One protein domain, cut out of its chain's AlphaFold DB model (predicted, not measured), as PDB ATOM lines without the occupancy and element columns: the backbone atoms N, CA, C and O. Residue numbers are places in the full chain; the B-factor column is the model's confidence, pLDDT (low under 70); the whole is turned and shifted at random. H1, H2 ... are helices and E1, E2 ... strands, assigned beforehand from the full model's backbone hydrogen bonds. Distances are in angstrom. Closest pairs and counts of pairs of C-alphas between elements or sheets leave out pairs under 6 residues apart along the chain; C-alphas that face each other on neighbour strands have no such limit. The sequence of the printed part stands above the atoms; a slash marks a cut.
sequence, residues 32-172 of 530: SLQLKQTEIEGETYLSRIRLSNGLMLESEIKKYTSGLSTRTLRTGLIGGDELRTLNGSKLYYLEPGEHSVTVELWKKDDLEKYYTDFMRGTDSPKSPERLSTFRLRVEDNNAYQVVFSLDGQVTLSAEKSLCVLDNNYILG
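Overview. This is residues 32 to 172 of the 530 residues of the protein "PDZ domain-containing protein" of Colwellia sp. Bg11-12 (UniProt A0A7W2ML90). Two twisted four-stranded sheets form a strand lobe, and a looser lobe of four helices extends to one side of it, beyond E3. The sheet E2 E3 E5 E6 is curled like part of a barrel, and E1 of the other sheet runs on into E2; H3 and H4 lie next to E3, while H2 is farthest out. The 141 printed residues hold four named helices and eight named strands, in the order E1 E2 E3 H1 H2 H3 E4 E5 H4 E6 E7 E8. One sheet, E4 E1 E7 E8, is mixed and the other, E2 E3 E5 E6, is antiparallel; the class is mixed, helices and strands. The whole is compact, with a radius of gyration of the C-alphas of 15.4 A and spans of 42 by 38 by 24 A.

Along the chain. E1, residues 32 to 35, begins at C-alpha 32, (80.167, 210.964, -5.889). E2 is residues 38 to 40, and E3, residues 43 to 52, is 27.2 A long. H1 is residues 58 to 65, H2 residues 70 to 75, H3 residues 80 to 86 and E4 residues 91 to 94. E5, residues 97 to 107, is 30.9 A long and begins at (81.912, 203.766, -16.249). H4, residues 108 to 119, is 16.7 A long. E6, residues 130 to 138, is 23.6 A; E7, residues 142 to 148, is 19.4 A; E8, residues 154 to 160, is 20.2 A and ends at (75.819, 202.835, -1.633).

Arrangement. In the strongly twisted sheet E4 E1 E7 E8, E1 is parallel to E7, with N 34 and O 144 2.8 A apart, and antiparallel to E4, with N 33 and O 92 at 2.8 A. E7 and E8 are a hairpin, with N 145 and O 157 at 2.8 A. E1 runs on into E2 at 15 degrees. E2 and E3 are a hairpin, with N 40 and O 43 at 2.9 A. E3 is antiparallel to E5, with N 46 and O 106 at 2.8 A, and E5 to E6, with N 103 and O 132 at 2.8 A. H4 is on this sheet, over E3 and E5, at a height of 11.7 A, and stands up from it at 49 degrees. H3 touches H4 at a shallow tilt of 30 degrees, opposite ways; the closest C-alphas are those of Leu 86 and Lys 108, 7.1 A apart. H2 is close to H4 but not clearly touching, with the C-alphas of Leu 73 and Met 119 5.6 A apart. H1 only grazes the sheet E2 E3 E5 E6, with residues 58 to 60. In H3 and H4 each O i to N i+4 pair is within hydrogen-bond range; H1 has 2 of 4 and H2 1 of 2.

Size, cuts and confidence. The two C-alphas farthest apart, those of Thr 70 and Lys 160, are 42.7 A apart. The printed part has no cut and no long link. Residues 161 to 172 have no named element, though 170 to 171 pair parallel with residues 93 to 94 of E4. The mean pLDDT of the printed part is 79.4, and residues 58 to 79 are among those under 70.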
ATOM      1  N   SER A  32      79.309 209.927  -6.460       91.69
ATOM      2  CA  SER A  32      80.167 210.964  -5.889       91.69
ATOM      3  C   SER A  32      81.540 210.405  -5.536       91.69
ATOM      4  O   SER A  32      81.669 209.237  -5.182       91.69
ATOM      5  N   LEU A  33      82.564 211.242  -5.630       92.31
ATOM      6  CA  LEU A  33      83.930 210.960  -5.220       92.31
ATOM      7  C   LEU A  33      84.405 212.073  -4.292       92.31
ATOM      8  O   LEU A  33      84.413 213.247  -4.669       92.31
ATOM      9  N   GLN A  34      84.836 211.696  -3.096       92.31
ATOM     10  CA  GLN A  34      85.496 212.581  -2.147       92.31
ATOM     11  C   GLN A  34      86.967 212.188  -2.015       92.31
ATOM     12  O   GLN A  34      87.286 211.028  -1.762       92.31
ATOM     13  N   LEU A  35      87.866 213.165  -2.123       92.25
ATOM     14  CA  LEU A  35      89.274 212.967  -1.785       92.25
ATOM     15  C   LEU A  35      89.460 213.369  -0.320       92.25
ATOM     16  O   LEU A  35      89.221 214.524   0.041       92.25
ATOM     17  N   LYS A  36      89.806 212.411   0.539       90.94
ATOM     18  CA  LYS A  36      89.975 212.658   1.974       90.94
ATOM     19  C   LYS A  36      91.310 213.341   2.245       90.94
ATOM     20  O   LYS A  36      92.314 213.061   1.595       90.94
ATOM     21  N   GLN A  37      91.301 214.220   3.241       90.81
ATOM     22  CA  GLN A  37      92.531 214.738   3.828       90.81
ATOM     23  C   GLN A  37      93.294 213.612   4.531       90.81
ATOM     24  O   GLN A  37      92.676 212.693   5.075       90.81
ATOM     25  N   THR A  38      94.618 213.718   4.549       88.75
ATOM     26  CA  THR A  38      95.498 212.732   5.185       88.75
ATOM     27  C   THR A  38      96.457 213.449   6.121       88.75
ATOM     28  O   THR A  38      96.986 214.497   5.770       88.75
ATOM     29  N   GLU A  39      96.668 212.892   7.311       89.75
ATOM     30  CA  GLU A  39      97.634 213.397   8.289       89.75
ATOM     31  C   GLU A  39      98.922 212.587   8.183       89.75
ATOM     32  O   GLU A  39      98.889 211.358   8.296       89.75
ATOM     33  N   ILE A  40     100.051 213.256   7.953       83.94
ATOM     34  CA  ILE A  40     101.350 212.595   7.795       83.94
ATOM     35  C   ILE A  40     102.385 213.376   8.590       83.94
ATOM     36  O   ILE A  40     102.587 214.560   8.355       83.94
ATOM     37  N   GLU A  41     102.997 212.720   9.577       85.69
ATOM     38  CA  GLU A  41     103.977 213.334  10.490       85.69
ATOM     39  C   GLU A  41     103.460 214.597  11.217       85.69
ATOM     40  O   GLU A  41     104.230 215.473  11.599       85.69
ATOM     41  N   GLY A  42     102.144 214.672  11.456       87.81
ATOM     42  CA  GLY A  42     101.493 215.815  12.109       87.81
ATOM     43  C   GLY A  42     101.165 216.980  11.172       87.81
ATOM     44  O   GLY A  42     100.751 218.035  11.647       87.81
ATOM     45  N   GLU A  43     101.347 216.788   9.867       92.00
ATOM     46  CA  GLU A  43     101.025 217.756   8.823       92.00
ATOM     47  C   GLU A  43      99.798 217.299   8.024       92.00
ATOM     48  O   GLU A  43      99.694 216.135   7.619       92.00
ATOM     49  N   THR A  44      98.891 218.236   7.745       93.25
ATOM     50  CA  THR A  44      97.682 217.971   6.960       93.25
ATOM     51  C   THR A  44      97.968 218.082   5.463       93.25
ATOM     52  O   THR A  44      98.410 219.127   4.969       93.25
ATOM     53  N   TYR A  45      97.606 217.040   4.720       92.94
ATOM     54  CA  TYR A  45      97.675 216.997   3.264       92.94
ATOM     55  C   TYR A  45      96.282 216.973   2.643       92.94
ATOM     56  O   TYR A  45      95.384 216.246   3.078       92.94
ATOM     57  N   LEU A  46      96.121 217.761   1.585       93.00
ATOM     58  CA  LEU A  46      94.884 217.913   0.835       93.00
ATOM     59  C   LEU A  46      95.070 217.430  -0.596       93.00
ATOM     60  O   LEU A  46      96.113 217.632  -1.211       93.00
ATOM     61  N   SER A  47      94.024 216.807  -1.129       91.38
ATOM     62  CA  SER A  47      94.021 216.246  -2.475       91.38
ATOM     63  C   SER A  47      92.997 216.942  -3.364       91.38
ATOM     64  O   SER A  47      91.880 217.235  -2.929       91.38
ATOM     65  N   ARG A  48      93.343 217.174  -4.633       90.00
ATOM     66  CA  ARG A  48      92.401 217.693  -5.640       90.00
ATOM     67  C   ARG A  48      92.597 217.028  -6.995       90.00
ATOM     68  O   ARG A  48      93.721 216.705  -7.366       90.00
ATOM     69  N   ILE A  49      91.511 216.859  -7.749       89.00
ATOM     70  CA  ILE A  49      91.596 216.367  -9.128       89.00
ATOM     71  C   ILE A  49      92.184 217.473 -10.006       89.00
ATOM     72  O   ILE A  49      91.619 218.565 -10.082       89.00
ATOM     73  N   ARG A  50      93.296 217.167 -10.675       85.56
ATOM     74  CA  ARG A  50      93.905 217.997 -11.719       85.56
ATOM     75  C   ARG A  50      93.358 217.641 -13.089       85.56
ATOM     76  O   ARG A  50      92.924 218.527 -13.820       85.56
ATOM     77  N   LEU A  51      93.405 216.349 -13.424       85.56
ATOM     78  CA  LEU A  51      93.000 215.830 -14.726       85.56
ATOM     79  C   LEU A  51      91.914 214.770 -14.563       85.56
ATOM     80  O   LEU A  51      91.978 213.943 -13.654       85.56
ATOM     81  N   SER A  52      90.960 214.769 -15.484       86.81
ATOM     82  CA  SER A  52      90.004 213.691 -15.710       86.81
ATOM     83  C   SER A  52      90.128 213.251 -17.165       86.81
ATOM     84  O   SER A  52      90.097 214.075 -18.079       86.81
ATOM     85  N   ASN A  53      90.336 211.953 -17.371       86.38
ATOM     86  CA  ASN A  53      90.519 211.307 -18.671       86.38
ATOM     87  C   ASN A  53      91.598 211.998 -19.527       86.38
ATOM     88  O   ASN A  53      91.408 212.247 -20.716       86.38
ATOM     89  N   GLY A  54      92.712 212.365 -18.883       77.31
ATOM     90  CA  GLY A  54      93.861 213.021 -19.517       77.31
ATOM     91  C   GLY A  54      93.735 214.538 -19.715       77.31
ATOM     92  O   GLY A  54      94.678 215.162 -20.199       77.31
ATOM     93  N   LEU A  55      92.613 215.160 -19.330       75.88
ATOM     94  CA  LEU A  55      92.357 216.588 -19.550       75.88
ATOM     95  C   LEU A  55      92.060 217.354 -18.266       75.88
ATOM     96  O   LEU A  55      91.465 216.827 -17.330       75.88
ATOM     97  N   MET A  56      92.464 218.625 -18.234       71.94
ATOM     98  CA  MET A  56      92.133 219.522 -17.127       71.94
ATOM     99  C   MET A  56      90.621 219.726 -17.012       71.94
ATOM    100  O   MET A  56      89.902 219.777 -18.009       71.94
ATOM    101  N   LEU A  57      90.144 219.872 -15.777       72.94
ATOM    102  CA  LEU A  57      88.733 220.133 -15.509       72.94
ATOM    103  C   LEU A  57      88.310 221.504 -16.064       72.94
ATOM    104  O   LEU A  57      89.001 222.503 -15.856       72.94
ATOM    105  N   GLU A  58      87.126 221.584 -16.684       61.75
ATOM    106  CA  GLU A  58      86.572 222.840 -17.226       61.75
ATOM    107  C   GLU A  58      86.493 223.950 -16.157       61.75
ATOM    108  O   GLU A  58      86.698 225.131 -16.444       61.75
ATOM    109  N   SER A  59      86.214 223.578 -14.903       59.72
ATOM    110  CA  SER A  59      86.166 224.510 -13.774       59.72
ATOM    111  C   SER A  59      87.526 225.120 -13.440       59.72
ATOM    112  O   SER A  59      87.568 226.291 -13.074       59.72
ATOM    113  N   GLU A  60      88.625 224.379 -13.594       60.91
ATOM    114  CA  GLU A  60      89.981 224.909 -13.420       60.91
ATOM    115  C   GLU A  60      90.343 225.824 -14.597       60.91
ATOM    116  O   GLU A  60      90.803 226.947 -14.399       60.91
ATOM    117  N   ILE A  61      89.998 225.418 -15.817       54.72
ATOM    118  CA  ILE A  61      90.225 226.175 -17.057       54.72
ATOM    119  C   ILE A  61      89.528 227.544 -17.055       54.72
ATOM    120  O   ILE A  61      90.122 228.567 -17.420       54.72
ATOM    121  N   LYS A  62      88.268 227.611 -16.602       56.50
ATOM    122  CA  LYS A  62      87.528 228.880 -16.484       56.50
ATOM    123  C   LYS A  62      88.260 229.899 -15.613       56.50
ATOM    124  O   LYS A  62      88.119 231.097 -15.859       56.50
ATOM    125  N   LYS A  63      89.074 229.476 -14.641       56.12
ATOM    126  CA  LYS A  63      89.841 230.394 -13.784       56.12
ATOM    127  C   LYS A  63      90.970 231.087 -14.551       56.12
ATOM    128  O   LYS A  63      91.167 232.286 -14.376       56.12
ATOM    129  N   TYR A  64      91.650 230.366 -15.445       50.53
ATOM    130  CA  TYR A  64      92.735 230.904 -16.279       50.53
ATOM    131  C   TYR A  64      92.230 231.759 -17.449       50.53
ATOM    132  O   TYR A  64      92.939 232.646 -17.933       50.53
ATOM    133  N   THR A  65      91.004 231.510 -17.917       42.66
ATOM    134  CA  THR A  65      90.474 232.073 -19.171       42.66
ATOM    135  C   THR A  65      89.472 233.202 -18.969       42.66
ATOM    136  O   THR A  65      89.457 234.143 -19.759       42.66
ATOM    137  N   SER A  66      88.671 233.169 -17.898       47.09
ATOM    138  CA  SER A  66      87.624 234.177 -17.673       47.09
ATOM    139  C   SER A  66      88.145 235.532 -17.211       47.09
ATOM    140  O   SER A  66      87.337 236.450 -17.100       47.09
ATOM    141  N   GLY A  67      89.454 235.668 -16.945       46.34
ATOM    142  CA  GLY A  67      90.017 236.864 -16.327       46.34
ATOM    143  C   GLY A  67      89.158 237.239 -15.129       46.34
ATOM    144  O   GLY A  67      88.415 238.214 -15.235       46.34
ATOM    145  N   LEU A  68      89.181 236.387 -14.083       45.38
ATOM    146  CA  LEU A  68      88.439 236.529 -12.819       45.38
ATOM    147  C   LEU A  68      87.969 237.968 -12.652       45.38
ATOM    148  O   LEU A  68      88.823 238.855 -12.583       45.38
ATOM    149  N   SER A  69      86.648 238.200 -12.660       42.00
ATOM    150  CA  SER A  69      86.107 239.562 -12.677       42.00
ATOM    151  C   SER A  69      86.921 240.437 -11.727       42.00
ATOM    152  O   SER A  69      87.219 240.023 -10.603       42.00
ATOM    153  N   THR A  70      87.306 241.633 -12.160       43.44
ATOM    154  CA  THR A  70      88.110 242.572 -11.360       43.44
ATOM    155  C   THR A  70      87.532 242.817  -9.956       43.44
ATOM    156  O   THR A  70      88.230 243.318  -9.079       43.44
ATOM    157  N   ARG A  71      86.272 242.428  -9.712       39.78
ATOM    158  CA  ARG A  71      85.595 242.404  -8.415       39.78
ATOM    159  C   ARG A  71      86.010 241.241  -7.496       39.78
ATOM    160  O   ARG A  71      86.121 241.473  -6.301       39.78
ATOM    161  N   THR A  72      86.267 240.040  -8.020       43.28
ATOM    162  CA  THR A  72      86.698 238.851  -7.253       43.28
ATOM    163  C   THR A  72      88.202 238.885  -6.951       43.28
ATOM    164  O   THR A  72      88.613 238.576  -5.838       43.28
ATOM    165  N   LEU A  73      89.020 239.359  -7.902       45.00
ATOM    166  CA  LEU A  73      90.458 239.602  -7.681       45.00
ATOM    167  C   LEU A  73      90.706 240.709  -6.639       45.00
ATOM    168  O   LEU A  73      91.677 240.661  -5.892       45.00
ATOM    169  N   ARG A  74      89.811 241.706  -6.550       43.03
ATOM    170  CA  ARG A  74      89.929 242.818  -5.588       43.03
ATOM    171  C   ARG A  74      89.601 242.443  -4.143       43.03
ATOM    172  O   ARG A  74      90.057 243.148  -3.247       43.03
ATOM    173  N   THR A  75      88.801 241.406  -3.900       46.84
ATOM    174  CA  THR A  75      88.407 241.014  -2.535       46.84
ATOM    175  C   THR A  75      89.327 239.964  -1.919       46.84
ATOM    176  O   THR A  75      89.298 239.799  -0.704       46.84
ATOM    177  N   GLY A  76      90.140 239.262  -2.722       48.91
ATOM    178  CA  GLY A  76      91.036 238.205  -2.238       48.91
ATOM    179  C   GLY A  76      90.310 237.012  -1.603       48.91
ATOM    180  O   GLY A  76      90.917 236.273  -0.833       48.91
ATOM    181  N   LEU A  77      89.012 236.841  -1.877       51.66
ATOM    182  CA  LEU A  77      88.195 235.786  -1.280       51.66
ATOM    183  C   LEU A  77      88.333 234.482  -2.070       51.66
ATOM    184  O   LEU A  77      88.107 234.452  -3.279       51.66
ATOM    185  N   ILE A  78      88.666 233.409  -1.356       57.31
ATOM    186  CA  ILE A  78      88.723 232.038  -1.867       57.31
ATOM    187  C   ILE A  78      87.319 231.624  -2.346       57.31
ATOM    188  O   ILE A  78      86.329 231.849  -1.643       57.31
ATOM    189  N   GLY A  79      87.217 231.051  -3.549       64.44
ATOM    190  CA  GLY A  79      85.947 230.589  -4.112       64.44
ATOM    191  C   GLY A  79      85.361 229.387  -3.359       64.44
ATOM    192  O   GLY A  79      86.017 228.749  -2.538       64.44
ATOM    193  N   GLY A  80      84.083 229.082  -3.610       72.31
ATOM    194  CA  GLY A  80      83.363 228.032  -2.878       72.31
ATOM    195  C   GLY A  80      83.978 226.636  -3.033       72.31
ATOM    196  O   GLY A  80      84.031 225.885  -2.061       72.31
ATOM    197  N   ASP A  81      84.488 226.296  -4.216       74.19
ATOM    198  CA  ASP A  81      85.116 224.994  -4.467       74.19
ATOM    199  C   ASP A  81      86.532 224.905  -3.893       74.19
ATOM    200  O   ASP A  81      86.936 223.844  -3.411       74.19
ATOM    201  N   GLU A  82      87.283 226.003  -3.892       80.00
ATOM    202  CA  GLU A  82      88.578 226.088  -3.222       80.00
ATOM    203  C   GLU A  82      88.404 225.969  -1.705       80.00
ATOM    204  O   GLU A  82      89.092 225.163  -1.087       80.00
ATOM    205  N   LEU A  83      87.423 226.660  -1.111       80.06
ATOM    206  CA  LEU A  83      87.086 226.513   0.311       80.06
ATOM    207  C   LEU A  83      86.673 225.077   0.651       80.06
ATOM    208  O   LEU A  83      87.126 224.524   1.650       80.06
ATOM    209  N   ARG A  84      85.848 224.439  -0.188       82.62
ATOM    210  CA  ARG A  84      85.502 223.017  -0.026       82.62
ATOM    211  C   ARG A  84      86.733 222.115  -0.131       82.62
ATOM    212  O   ARG A  84      86.821 221.136   0.602       82.62
ATOM    213  N   THR A  85      87.691 222.438  -1.002       83.69
ATOM    214  CA  THR A  85      88.960 221.694  -1.115       83.69
ATOM    215  C   THR A  85      89.805 221.861   0.149       83.69
ATOM    216  O   THR A  85      90.243 220.866   0.718       83.69
ATOM    217  N   LEU A  86      89.967 223.096   0.634       85.88
ATOM    218  CA  LEU A  86      90.718 223.427   1.853       85.88
ATOM    219  C   LEU A  86      90.117 222.814   3.123       85.88
ATOM    220  O   LEU A  86      90.837 222.512   4.074       85.88
ATOM    221  N   ASN A  87      88.805 222.588   3.112       85.50
ATOM    222  CA  ASN A  87      88.073 221.914   4.181       85.50
ATOM    223  C   ASN A  87      87.965 220.388   3.986       85.50
ATOM    224  O   ASN A  87      87.265 219.733   4.757       85.50
ATOM    225  N   GLY A  88      88.566 219.816   2.933       82.50
ATOM    226  CA  GLY A  88      88.478 218.381   2.626       82.50
ATOM    227  C   GLY A  88      87.060 217.879   2.303       82.50
ATOM    228  O   GLY A  88      86.785 216.681   2.372       82.50
ATOM    229  N   SER A  89      86.130 218.778   1.972       84.06
ATOM    230  CA  SER A  89      84.701 218.498   1.769       84.06
ATOM    231  C   SER A  89      84.251 218.577   0.310       84.06
ATOM    232  O   SER A  89      83.061 218.459   0.020       84.06
ATOM    233  N   LYS A  90      85.184 218.776  -0.631       87.69
ATOM    234  CA  LYS A  90      84.865 218.825  -2.060       87.69
ATOM    235  C   LYS A  90      84.404 217.456  -2.564       87.69
ATOM    236  O   LYS A  90      85.106 216.458  -2.408       87.69
ATOM    237  N   LEU A  91      83.239 217.453  -3.206       88.44
ATOM    238  CA  LEU A  91      82.679 216.309  -3.914       88.44
ATOM    239  C   LEU A  91      82.832 216.511  -5.417       88.44
ATOM    240  O   LEU A  91      82.519 217.579  -5.945       88.44
ATOM    241  N   TYR A  92      83.285 215.466  -6.093       89.88
ATOM    242  CA  TYR A  92      83.266 215.348  -7.544       89.88
ATOM    243  C   TYR A  92      82.136 214.398  -7.929       89.88
ATOM    244  O   TYR A  92      81.912 213.409  -7.237       89.88
ATOM    245  N   TYR A  93      81.427 214.685  -9.015       89.44
ATOM    246  CA  TYR A  93      80.356 213.826  -9.516       89.44
ATOM    247  C   TYR A  93      80.818 213.154 -10.797       89.44
ATOM    248  O   TYR A  93      81.370 213.825 -11.664       89.44
ATOM    249  N   LEU A  94      80.621 211.844 -10.904       89.81
ATOM    250  CA  LEU A  94      81.111 211.022 -12.005       89.81
ATOM    251  C   LEU A  94      79.948 210.255 -12.628       89.81
ATOM    252  O   LEU A  94      79.080 209.748 -11.912       89.81
ATOM    253  N   GLU A  95      79.939 210.162 -13.955       89.31
ATOM    254  CA  GLU A  95      79.094 209.204 -14.667       89.31
ATOM    255  C   GLU A  95      79.553 207.769 -14.363       89.31
ATOM    256  O   GLU A  95      80.752 207.541 -14.182       89.31
ATOM    257  N   PRO A  96      78.651 206.777 -14.324       88.88
ATOM    258  CA  PRO A  96      79.042 205.376 -14.285       88.88
ATOM    259  C   PRO A  96      79.934 205.017 -15.479       88.88
ATOM    260  O   PRO A  96      79.697 205.468 -16.601       88.88
ATOM    261  N   GLY A  97      80.956 204.199 -15.237       88.94
ATOM    262  CA  GLY A  97      81.912 203.766 -16.249       88.94
ATOM    263  C   GLY A  97      83.369 203.857 -15.807       88.94
ATOM    264  O   GLY A  97      83.686 203.987 -14.625       88.94
ATOM    265  N   GLU A  98      84.270 203.755 -16.779       89.56
ATOM    266  CA  GLU A  98      85.712 203.877 -16.549       89.56
ATOM    267  C   GLU A  98      86.145 205.343 -16.530       89.56
ATOM    268  O   GLU A  98      85.798 206.118 -17.424       89.56
ATOM    269  N   HIS A  99      86.957 205.705 -15.541       91.19
ATOM    270  CA  HIS A  99      87.592 207.015 -15.430       91.19
ATOM    271  C   HIS A  99      89.089 206.850 -15.239       91.19
ATOM    272  O   HIS A  99      89.529 205.950 -14.523       91.19
ATOM    273  N   SER A 100      89.870 207.768 -15.801       91.31
ATOM    274  CA  SER A 100      91.217 208.037 -15.306       91.31
ATOM    275  C   SER A 100      91.249 209.398 -14.635       91.31
ATOM    276  O   SER A 100      90.708 210.375 -15.151       91.31
ATOM    277  N   VAL A 101      91.862 209.468 -13.462       91.12
ATOM    278  CA  VAL A 101      91.921 210.685 -12.664       91.12
ATOM    279  C   VAL A 101      93.360 210.917 -12.234       91.12
ATOM    280  O   VAL A 101      93.982 210.041 -11.640       91.12
ATOM    281  N   THR A 102      93.879 212.110 -12.512       89.19
ATOM    282  CA  THR A 102      95.148 212.583 -11.956       89.19
ATOM    283  C   THR A 102      94.851 213.517 -10.799       89.19
ATOM    284  O   THR A 102      94.174 214.535 -10.971       89.19
ATOM    285  N   VAL A 103      95.359 213.175  -9.624       90.00
ATOM    286  CA  VAL A 103      95.199 213.923  -8.380       90.00
ATOM    287  C   VAL A 103      96.525 214.536  -7.967       90.00
ATOM    288  O   VAL A 103      97.581 213.923  -8.098       90.00
ATOM    289  N   GLU A 104      96.450 215.758  -7.457       90.69
ATOM    290  CA  GLU A 104      97.567 216.425  -6.806       90.69
ATOM    291  C   GLU A 104      97.421 216.306  -5.295       90.69
ATOM    292  O   GLU A 104      96.348 216.608  -4.761       90.69
ATOM    293  N   LEU A 105      98.505 215.928  -4.626       90.75
ATOM    294  CA  LEU A 105      98.627 215.941  -3.177       90.75
ATOM    295  C   LEU A 105      99.424 217.176  -2.762       90.75
ATOM    296  O   LEU A 105     100.532 217.394  -3.246       90.75
ATOM    297  N   TRP A 106      98.864 217.980  -1.868       92.62
ATOM    298  CA  TRP A 106      99.460 219.228  -1.405       92.62
ATOM    299  C   TRP A 106      99.566 219.241   0.111       92.62
ATOM    300  O   TRP A 106      98.615 218.854   0.793       92.62
ATOM    301  N   LYS A 107     100.652 219.806   0.641       93.69
ATOM    302  CA  LYS A 107     100.631 220.325   2.007       93.69
ATOM    303  C   LYS A 107      99.582 221.440   2.097       93.69
ATOM    304  O   LYS A 107      99.522 222.303   1.216       93.69
ATOM    305  N   LYS A 108      98.741 221.422   3.137       93.12
ATOM    306  CA  LYS A 108      97.607 222.353   3.270       93.12
ATOM    307  C   LYS A 108      98.027 223.821   3.135       93.12
ATOM    308  O   LYS A 108      97.462 224.529   2.304       93.12
ATOM    309  N   ASP A 109      99.046 224.242   3.878       92.00
ATOM    310  CA  ASP A 109      99.539 225.626   3.869       92.00
ATOM    311  C   ASP A 109     100.021 226.069   2.479       92.00
ATOM    312  O   ASP A 109      99.807 227.207   2.056       92.00
ATOM    313  N   ASP A 110     100.634 225.151   1.731       93.19
ATOM    314  CA  ASP A 110     101.135 225.424   0.387       93.19
ATOM    315  C   ASP A 110      99.995 225.551  -0.624       93.19
ATOM    316  O   ASP A 110     100.054 226.414  -1.503       93.19
ATOM    317  N   LEU A 111      98.922 224.772  -0.462       90.25
ATOM    318  CA  LEU A 111      97.710 224.916  -1.268       90.25
ATOM    319  C   LEU A 111      96.960 226.221  -0.959       90.25
ATOM    320  O   LEU A 111      96.491 226.897  -1.878       90.25
ATOM    321  N   GLU A 112      96.861 226.609   0.314       88.75
ATOM    322  CA  GLU A 112      96.283 227.899   0.720       88.75
ATOM    323  C   GLU A 112      97.064 229.068   0.114       88.75
ATOM    324  O   GLU A 112      96.484 230.021  -0.429       88.75
ATOM    325  N   LYS A 113      98.397 228.968   0.151       86.81
ATOM    326  CA  LYS A 113      99.292 229.950  -0.453       86.81
ATOM    327  C   LYS A 113      99.138 229.998  -1.971       86.81
ATOM    328  O   LYS A 113      98.978 231.092  -2.513       86.81
ATOM    329  N   TYR A 114      99.092 228.839  -2.628       85.75
ATOM    330  CA  TYR A 114      98.838 228.715  -4.063       85.75
ATOM    331  C   TYR A 114      97.542 229.428  -4.469       85.75
ATOM    332  O   TYR A 114      97.555 230.264  -5.373       85.75
ATOM    333  N   TYR A 115      96.429 229.166  -3.774       82.62
ATOM    334  CA  TYR A 115      95.158 229.830  -4.072       82.62
ATOM    335  C   TYR A 115      95.217 231.338  -3.833       82.62
ATOM    336  O   TYR A 115      94.689 232.109  -4.633       82.62
ATOM    337  N   THR A 116      95.886 231.775  -2.769       80.44
ATOM    338  CA  THR A 116      96.033 233.202  -2.462       80.44
ATOM    339  C   THR A 116      96.831 233.938  -3.538       80.44
ATOM    340  O   THR A 116      96.428 235.022  -3.961       80.44
ATOM    341  N   ASP A 117      97.948 233.365  -3.986       77.25
ATOM    342  CA  ASP A 117      98.802 233.955  -5.022       77.25
ATOM    343  C   ASP A 117      98.080 233.980  -6.375       77.25
ATOM    344  O   ASP A 117      98.041 235.018  -7.040       77.25
ATOM    345  N   PHE A 118      97.398 232.884  -6.721       73.06
ATOM    346  CA  PHE A 118      96.563 232.801  -7.916       73.06
ATOM    347  C   PHE A 118      95.479 233.892  -7.936       73.06
ATOM    348  O   PHE A 118      95.333 234.617  -8.921       73.06
ATOM    349  N   MET A 119      94.767 234.090  -6.821       69.31
ATOM    350  CA  MET A 119      93.740 235.134  -6.689       69.31
ATOM    351  C   MET A 119      94.303 236.561  -6.714       69.31
ATOM    352  O   MET A 119      93.560 237.510  -6.964       69.31
ATOM    353  N   ARG A 120      95.604 236.738  -6.467       72.00
ATOM    354  CA  ARG A 120      96.306 238.024  -6.602       72.00
ATOM    355  C   ARG A 120      96.865 238.250  -8.006       72.00
ATOM    356  O   ARG A 120      97.403 239.324  -8.264       72.00
ATOM    357  N   GLY A 121      96.731 237.272  -8.904       67.38
ATOM    358  CA  GLY A 121      97.334 237.308 -10.236       67.38
ATOM    359  C   GLY A 121      98.860 237.251 -10.196       67.38
ATOM    360  O   GLY A 121      99.509 237.771 -11.100       67.38
ATOM    361  N   THR A 122      99.432 236.682  -9.135       69.81
ATOM    362  CA  THR A 122     100.878 236.505  -8.974       69.81
ATOM    363  C   THR A 122     101.252 235.047  -9.175       69.81
ATOM    364  O   THR A 122     100.522 234.161  -8.729       69.81
ATOM    365  N   ASP A 123     102.414 234.802  -9.773       69.31
ATOM    366  CA  ASP A 123     102.958 233.452  -9.874       69.31
ATOM    367  C   ASP A 123     103.220 232.885  -8.476       69.31
ATOM    368  O   ASP A 123     103.855 233.531  -7.636       69.31
ATOM    369  N   SER A 124     102.735 231.670  -8.225       72.12
ATOM    370  CA  SER A 124     103.051 230.957  -6.992       72.12
ATOM    371  C   SER A 124     104.250 230.039  -7.225       72.12
ATOM    372  O   SER A 124     104.218 229.231  -8.152       72.12
ATOM    373  N   PRO A 125     105.291 230.091  -6.377       76.06
ATOM    374  CA  PRO A 125     106.392 229.134  -6.440       76.06
ATOM    375  C   PRO A 125     106.012 227.763  -5.858       76.06
ATOM    376  O   PRO A 125     106.852 226.869  -5.817       76.06
ATOM    377  N   LYS A 126     104.786 227.608  -5.336       84.31
ATOM    378  CA  LYS A 126     104.322 226.386  -4.679       84.31
ATOM    379  C   LYS A 126     103.830 225.361  -5.696       84.31
ATOM    380  O   LYS A 126     103.078 225.688  -6.613       84.31
ATOM    381  N   SER A 127     104.231 224.115  -5.484       82.75
ATOM    382  CA  SER A 127     103.881 222.956  -6.298       82.75
ATOM    383  C   SER A 127     103.289 221.860  -5.413       82.75
ATOM    384  O   SER A 127     103.564 221.845  -4.212       82.75
ATOM    385  N   PRO A 128     102.506 220.930  -5.981       88.50
ATOM    386  CA  PRO A 128     102.093 219.755  -5.233       88.50
ATOM    387  C   PRO A 128     103.303 218.909  -4.840       88.50
ATOM    388  O   PRO A 128     104.305 218.867  -5.554       88.50
ATOM    389  N   GLU A 129     103.157 218.199  -3.732       88.81
ATOM    390  CA  GLU A 129     104.128 217.231  -3.214       88.81
ATOM    391  C   GLU A 129     104.178 215.986  -4.099       88.81
ATOM    392  O   GLU A 129     105.226 215.369  -4.283       88.81
ATOM    393  N   ARG A 130     103.028 215.619  -4.676       85.44
ATOM    394  CA  ARG A 130     102.909 214.473  -5.574       85.44
ATOM    395  C   ARG A 130     101.791 214.665  -6.588       85.44
ATOM    396  O   ARG A 130     100.752 215.257  -6.294       85.44
ATOM    397  N   LEU A 131     101.998 214.096  -7.770       86.06
ATOM    398  CA  LEU A 131     100.964 213.842  -8.763       86.06
ATOM    399  C   LEU A 131     100.763 212.331  -8.859       86.06
ATOM    400  O   LEU A 131     101.722 211.601  -9.080       86.06
ATOM    401  N   SER A 132      99.529 211.867  -8.698       86.00
ATOM    402  CA  SER A 132      99.185 210.449  -8.826       86.00
ATOM    403  C   SER A 132      98.063 210.293  -9.832       86.00
ATOM    404  O   SER A 132      97.030 210.949  -9.716       86.00
ATOM    405  N   THR A 133      98.241 209.406 -10.804       88.75
ATOM    406  CA  THR A 133      97.167 209.035 -11.730       88.75
ATOM    407  C   THR A 133      96.600 207.684 -11.331       88.75
ATOM    408  O   THR A 133      97.345 206.815 -10.900       88.75
ATOM    409  N   PHE A 134      95.292 207.491 -11.457       90.00
ATOM    410  CA  PHE A 134      94.662 206.196 -11.229       90.00
ATOM    411  C   PHE A 134      93.475 205.976 -12.152       90.00
ATOM    412  O   PHE A 134      92.848 206.921 -12.634       90.00
ATOM    413  N   ARG A 135      93.153 204.705 -12.374       92.06
ATOM    414  CA  ARG A 135      91.908 204.278 -13.003       92.06
ATOM    415  C   ARG A 135      90.894 204.040 -11.902       92.06
ATOM    416  O   ARG A 135      91.232 203.396 -10.912       92.06
ATOM    417  N   LEU A 136      89.670 204.514 -12.093       91.44
ATOM    418  CA  LEU A 136      88.535 204.243 -11.227       91.44
ATOM    419  C   LEU A 136      87.364 203.735 -12.065       91.44
ATOM    420  O   LEU A 136      86.839 204.468 -12.904       91.44
ATOM    421  N   ARG A 137      86.915 202.508 -11.791       90.69
ATOM    422  CA  ARG A 137      85.628 202.016 -12.295       90.69
ATOM    423  C   ARG A 137      84.504 202.479 -11.375       90.69
ATOM    424  O   ARG A 137      84.410 202.048 -10.226       90.69
ATOM    425  N   VAL A 138      83.653 203.352 -11.894       90.69
ATOM    426  CA  VAL A 138      82.519 203.944 -11.189       90.69
ATOM    427  C   VAL A 138      81.258 203.161 -11.530       90.69
ATOM    428  O   VAL A 138      80.872 203.047 -12.688       90.69
ATOM    429  N   GLU A 139      80.596 202.630 -10.515       89.88
ATOM    430  CA  GLU A 139      79.230 202.121 -10.614       89.88
ATOM    431  C   GLU A 139      78.250 203.225 -10.223       89.88
ATOM    432  O   GLU A 139      78.637 204.207  -9.584       89.88
ATOM    433  N   ASP A 140      76.982 203.063 -10.578       88.81
ATOM    434  CA  ASP A 140      75.921 203.995 -10.226       88.81
ATOM    435  C   ASP A 140      75.609 203.992  -8.718       88.81
ATOM    436  O   ASP A 140      75.761 202.987  -8.010       88.81
ATOM    437  N   ASN A 141      75.137 205.143  -8.231       88.81
ATOM    438  CA  ASN A 141      74.605 205.308  -6.880       88.81
ATOM    439  C   ASN A 141      75.574 204.852  -5.776       88.81
ATOM    440  O   ASN A 141      75.189 204.168  -4.822       88.81
ATOM    441  N   ASN A 142      76.840 205.243  -5.905       91.12
ATOM    442  CA  ASN A 142      77.876 205.048  -4.901       91.12
ATOM    443  C   ASN A 142      78.485 206.392  -4.464       91.12
ATOM    444  O   ASN A 142      78.600 207.352  -5.231       91.12
ATOM    445  N   ALA A 143      78.925 206.443  -3.210       92.44
ATOM    446  CA  ALA A 143      79.807 207.466  -2.677       92.44
ATOM    447  C   ALA A 143      81.191 206.848  -2.459       92.44
ATOM    448  O   ALA A 143      81.394 206.021  -1.571       92.44
ATOM    449  N   TYR A 144      82.133 207.234  -3.312       93.31
ATOM    450  CA  TYR A 144      83.524 206.818  -3.254       93.31
ATOM    451  C   TYR A 144      84.323 207.777  -2.378       93.31
ATOM    452  O   TYR A 144      84.188 208.999  -2.482       93.31
ATOM    453  N   GLN A 145      85.204 207.233  -1.548       93.06
ATOM    454  CA  GLN A 145      86.193 208.006  -0.812       93.06
ATOM    455  C   GLN A 145      87.578 207.476  -1.153       93.06
ATOM    456  O   GLN A 145      87.816 206.268  -1.111       93.06
ATOM    457  N   VAL A 146      88.484 208.385  -1.502       90.88
ATOM    458  CA  VAL A 146      89.871 208.050  -1.824       90.88
ATOM    459  C   VAL A 146      90.807 208.743  -0.851       90.88
ATOM    460  O   VAL A 146      90.679 209.946  -0.614       90.88
ATOM    461  N   VAL A 147      91.742 207.977  -0.295       88.50
ATOM    462  CA  VAL A 147      92.817 208.468   0.574       88.50
ATOM    463  C   VAL A 147      94.148 208.228  -0.134       88.50
ATOM    464  O   VAL A 147      94.370 207.136  -0.662       88.50
ATOM    465  N   PHE A 148      95.018 209.237  -0.120       84.56
ATOM    466  CA  PHE A 148      96.350 209.198  -0.722       84.56
ATOM    467  C   PHE A 148      97.412 209.300   0.365       84.56
ATOM    468  O   PHE A 148      97.306 210.152   1.249       84.56
ATOM    469  N   SER A 149      98.457 208.491   0.267       76.06
ATOM    470  CA  SER A 149      99.643 208.584   1.118       76.06
ATOM    471  C   SER A 149     100.859 209.117   0.350       76.06
ATOM    472  O   SER A 149     100.908 209.079  -0.882       76.06
ATOM    473  N   LEU A 150     101.868 209.616   1.078       75.81
ATOM    474  CA  LEU A 150     103.117 210.115   0.475       75.81
ATOM    475  C   LEU A 150     103.938 209.010  -0.201       75.81
ATOM    476  O   LEU A 150     104.591 209.266  -1.212       75.81
ATOM    477  N   ASP A 151     103.879 207.779   0.316       74.69
ATOM    478  CA  ASP A 151     104.547 206.618  -0.286       74.69
ATOM    479  C   ASP A 151     103.868 206.142  -1.585       74.69
ATOM    480  O   ASP A 151     104.415 205.298  -2.289       74.69
ATOM    481  N   GLY A 152     102.721 206.731  -1.945       69.38
ATOM    482  CA  GLY A 152     102.019 206.490  -3.201       69.38
ATOM    483  C   GLY A 152     100.836 205.544  -3.105       69.38
ATOM    484  O   GLY A 152     100.105 205.406  -4.080       69.38
ATOM    485  N   GLN A 153     100.585 204.939  -1.945       78.25
ATOM    486  CA  GLN A 153      99.411 204.092  -1.792       78.25
ATOM    487  C   GLN A 153      98.121 204.908  -1.932       78.25
ATOM    488  O   GLN A 153      97.935 205.983  -1.357       78.25
ATOM    489  N   VAL A 154      97.194 204.345  -2.699       84.19
ATOM    490  CA  VAL A 154      95.853 204.888  -2.882       84.19
ATOM    491  C   VAL A 154      94.862 203.860  -2.361       84.19
ATOM    492  O   VAL A 154      94.847 202.710  -2.807       84.19
ATOM    493  N   THR A 155      94.027 204.265  -1.407       87.38
ATOM    494  CA  THR A 155      92.949 203.412  -0.891       87.38
ATOM    495  C   THR A 155      91.604 203.956  -1.334       87.38
ATOM    496  O   THR A 155      91.385 205.166  -1.344       87.38
ATOM    497  N   LEU A 156      90.714 203.048  -1.731       91.56
ATOM    498  CA  LEU A 156      89.360 203.349  -2.175       91.56
ATOM    499  C   LEU A 156      88.380 202.650  -1.239       91.56
ATOM    500  O   LEU A 156      88.441 201.431  -1.079       91.56
ATOM    501  N   SER A 157      87.448 203.408  -0.677       92.19
ATOM    502  CA  SER A 157      86.230 202.871  -0.078       92.19
ATOM    503  C   SER A 157      85.019 203.348  -0.873       92.19
ATOM    504  O   SER A 157      85.051 204.392  -1.527       92.19
ATOM    505  N   ALA A 158      83.958 202.549  -0.862       91.56
ATOM    506  CA  ALA A 158      82.712 202.862  -1.540       91.56
ATOM    507  C   ALA A 158      81.537 202.437  -0.662       91.56
ATOM    508  O   ALA A 158      81.544 201.342  -0.096       91.56
ATOM    509  N   GLU A 159      80.524 203.288  -0.580       92.62
ATOM    510  CA  GLU A 159      79.250 202.990   0.071       92.62
ATOM    511  C   GLU A 159      78.093 203.323  -0.871       92.62
ATOM    512  O   GLU A 159      78.180 204.263  -1.663       92.62
ATOM    513  N   LYS A 160      77.002 202.554  -0.811       91.06
ATOM    514  CA  LYS A 160      75.819 202.835  -1.633       91.06
ATOM    515  C   LYS A 160      75.199 204.156  -1.188       91.06
ATOM    516  O   LYS A 160      74.917 204.349  -0.008       91.06
ATOM    517  N   SER A 161      74.977 205.059  -2.135       85.50
ATOM    518  CA  SER A 161      74.452 206.396  -1.880       85.50
ATOM    519  C   SER A 161      73.740 206.933  -3.115       85.50
ATOM    520  O   SER A 161      74.300 206.937  -4.209       85.50
ATOM    521  N   LEU A 162      72.501 207.396  -2.946       81.12
ATOM    522  CA  LEU A 162      71.748 208.007  -4.038       81.12
ATOM    523  C   LEU A 162      72.440 209.294  -4.482       81.12
ATOM    524  O   LEU A 162      72.634 210.219  -3.691       81.12
ATOM    525  N   CYS A 163      72.776 209.361  -5.765       77.75
ATOM    526  CA  CYS A 163      73.398 210.543  -6.331       77.75
ATOM    527  C   CYS A 163      72.326 211.520  -6.828       77.75
ATOM    528  O   CYS A 163      71.542 211.207  -7.722       77.75
ATOM    529  N   VAL A 164      72.287 212.719  -6.239       72.25
ATOM    530  CA  VAL A 164      71.386 213.804  -6.647       72.25
ATOM    531  C   VAL A 164      72.229 214.961  -7.172       72.25
ATOM    532  O   VAL A 164      72.955 215.606  -6.414       72.25
ATOM    533  N   LEU A 165      72.150 215.214  -8.480       71.19
ATOM    534  CA  LEU A 165      72.824 216.346  -9.117       71.19
ATOM    535  C   LEU A 165      72.021 217.626  -8.877       71.19
ATOM    536  O   LEU A 165      70.952 217.804  -9.456       71.19
ATOM    537  N   ASP A 166      72.559 218.541  -8.075       57.12
ATOM    538  CA  ASP A 166      72.041 219.906  -7.947       57.12
ATOM    539  C   ASP A 166      72.981 220.879  -8.670       57.12
ATOM    540  O   ASP A 166      73.898 221.443  -8.078       57.12
ATOM    541  N   ASN A 167      72.805 221.003  -9.990       57.97
ATOM    542  CA  ASN A 167      73.543 221.929 -10.865       57.97
ATOM    543  C   ASN A 167      75.079 221.763 -10.912       57.97
ATOM    544  O   ASN A 167      75.773 222.601 -11.488       57.97
ATOM    545  N   ASN A 168      75.619 220.679 -10.351       63.09
ATOM    546  CA  ASN A 168      77.048 220.384 -10.394       63.09
ATOM    547  C   ASN A 168      77.468 219.792 -11.745       63.09
ATOM    548  O   ASN A 168      76.731 219.039 -12.382       63.09
ATOM    549  N   TYR A 169      78.690 220.126 -12.164       75.81
ATOM    550  CA  TYR A 169      79.333 219.513 -13.323       75.81
ATOM    551  C   TYR A 169      79.619 218.034 -13.039       75.81
ATOM    552  O   TYR A 169      80.169 217.698 -11.988       75.81
ATOM    553  N   ILE A 170      79.250 217.165 -13.981       81.50
ATOM    554  CA  ILE A 170      79.513 215.729 -13.922       81.50
ATOM    555  C   ILE A 170      80.693 215.388 -14.834       81.50
ATOM    556  O   ILE A 170      80.729 215.806 -15.991       81.50
ATOM    557  N   LEU A 171      81.661 214.642 -14.305       86.00
ATOM    558  CA  LEU A 171      82.781 214.106 -15.068       86.00
ATOM    559  C   LEU A 171      82.271 212.943 -15.921       86.00
ATOM    560  O   LEU A 171      81.717 211.980 -15.386       86.00
ATOM    561  N   GLY A 172      82.436 213.052 -17.239       84.94
ATOM    562  CA  GLY A 172      82.046 212.001 -18.177       84.94
ATOM    563  C   GLY A 172      82.972 210.791 -18.084       84.94
ATOM    564  O   GLY A 172      84.176 210.952 -17.885       84.94
TER     565      GLY A 172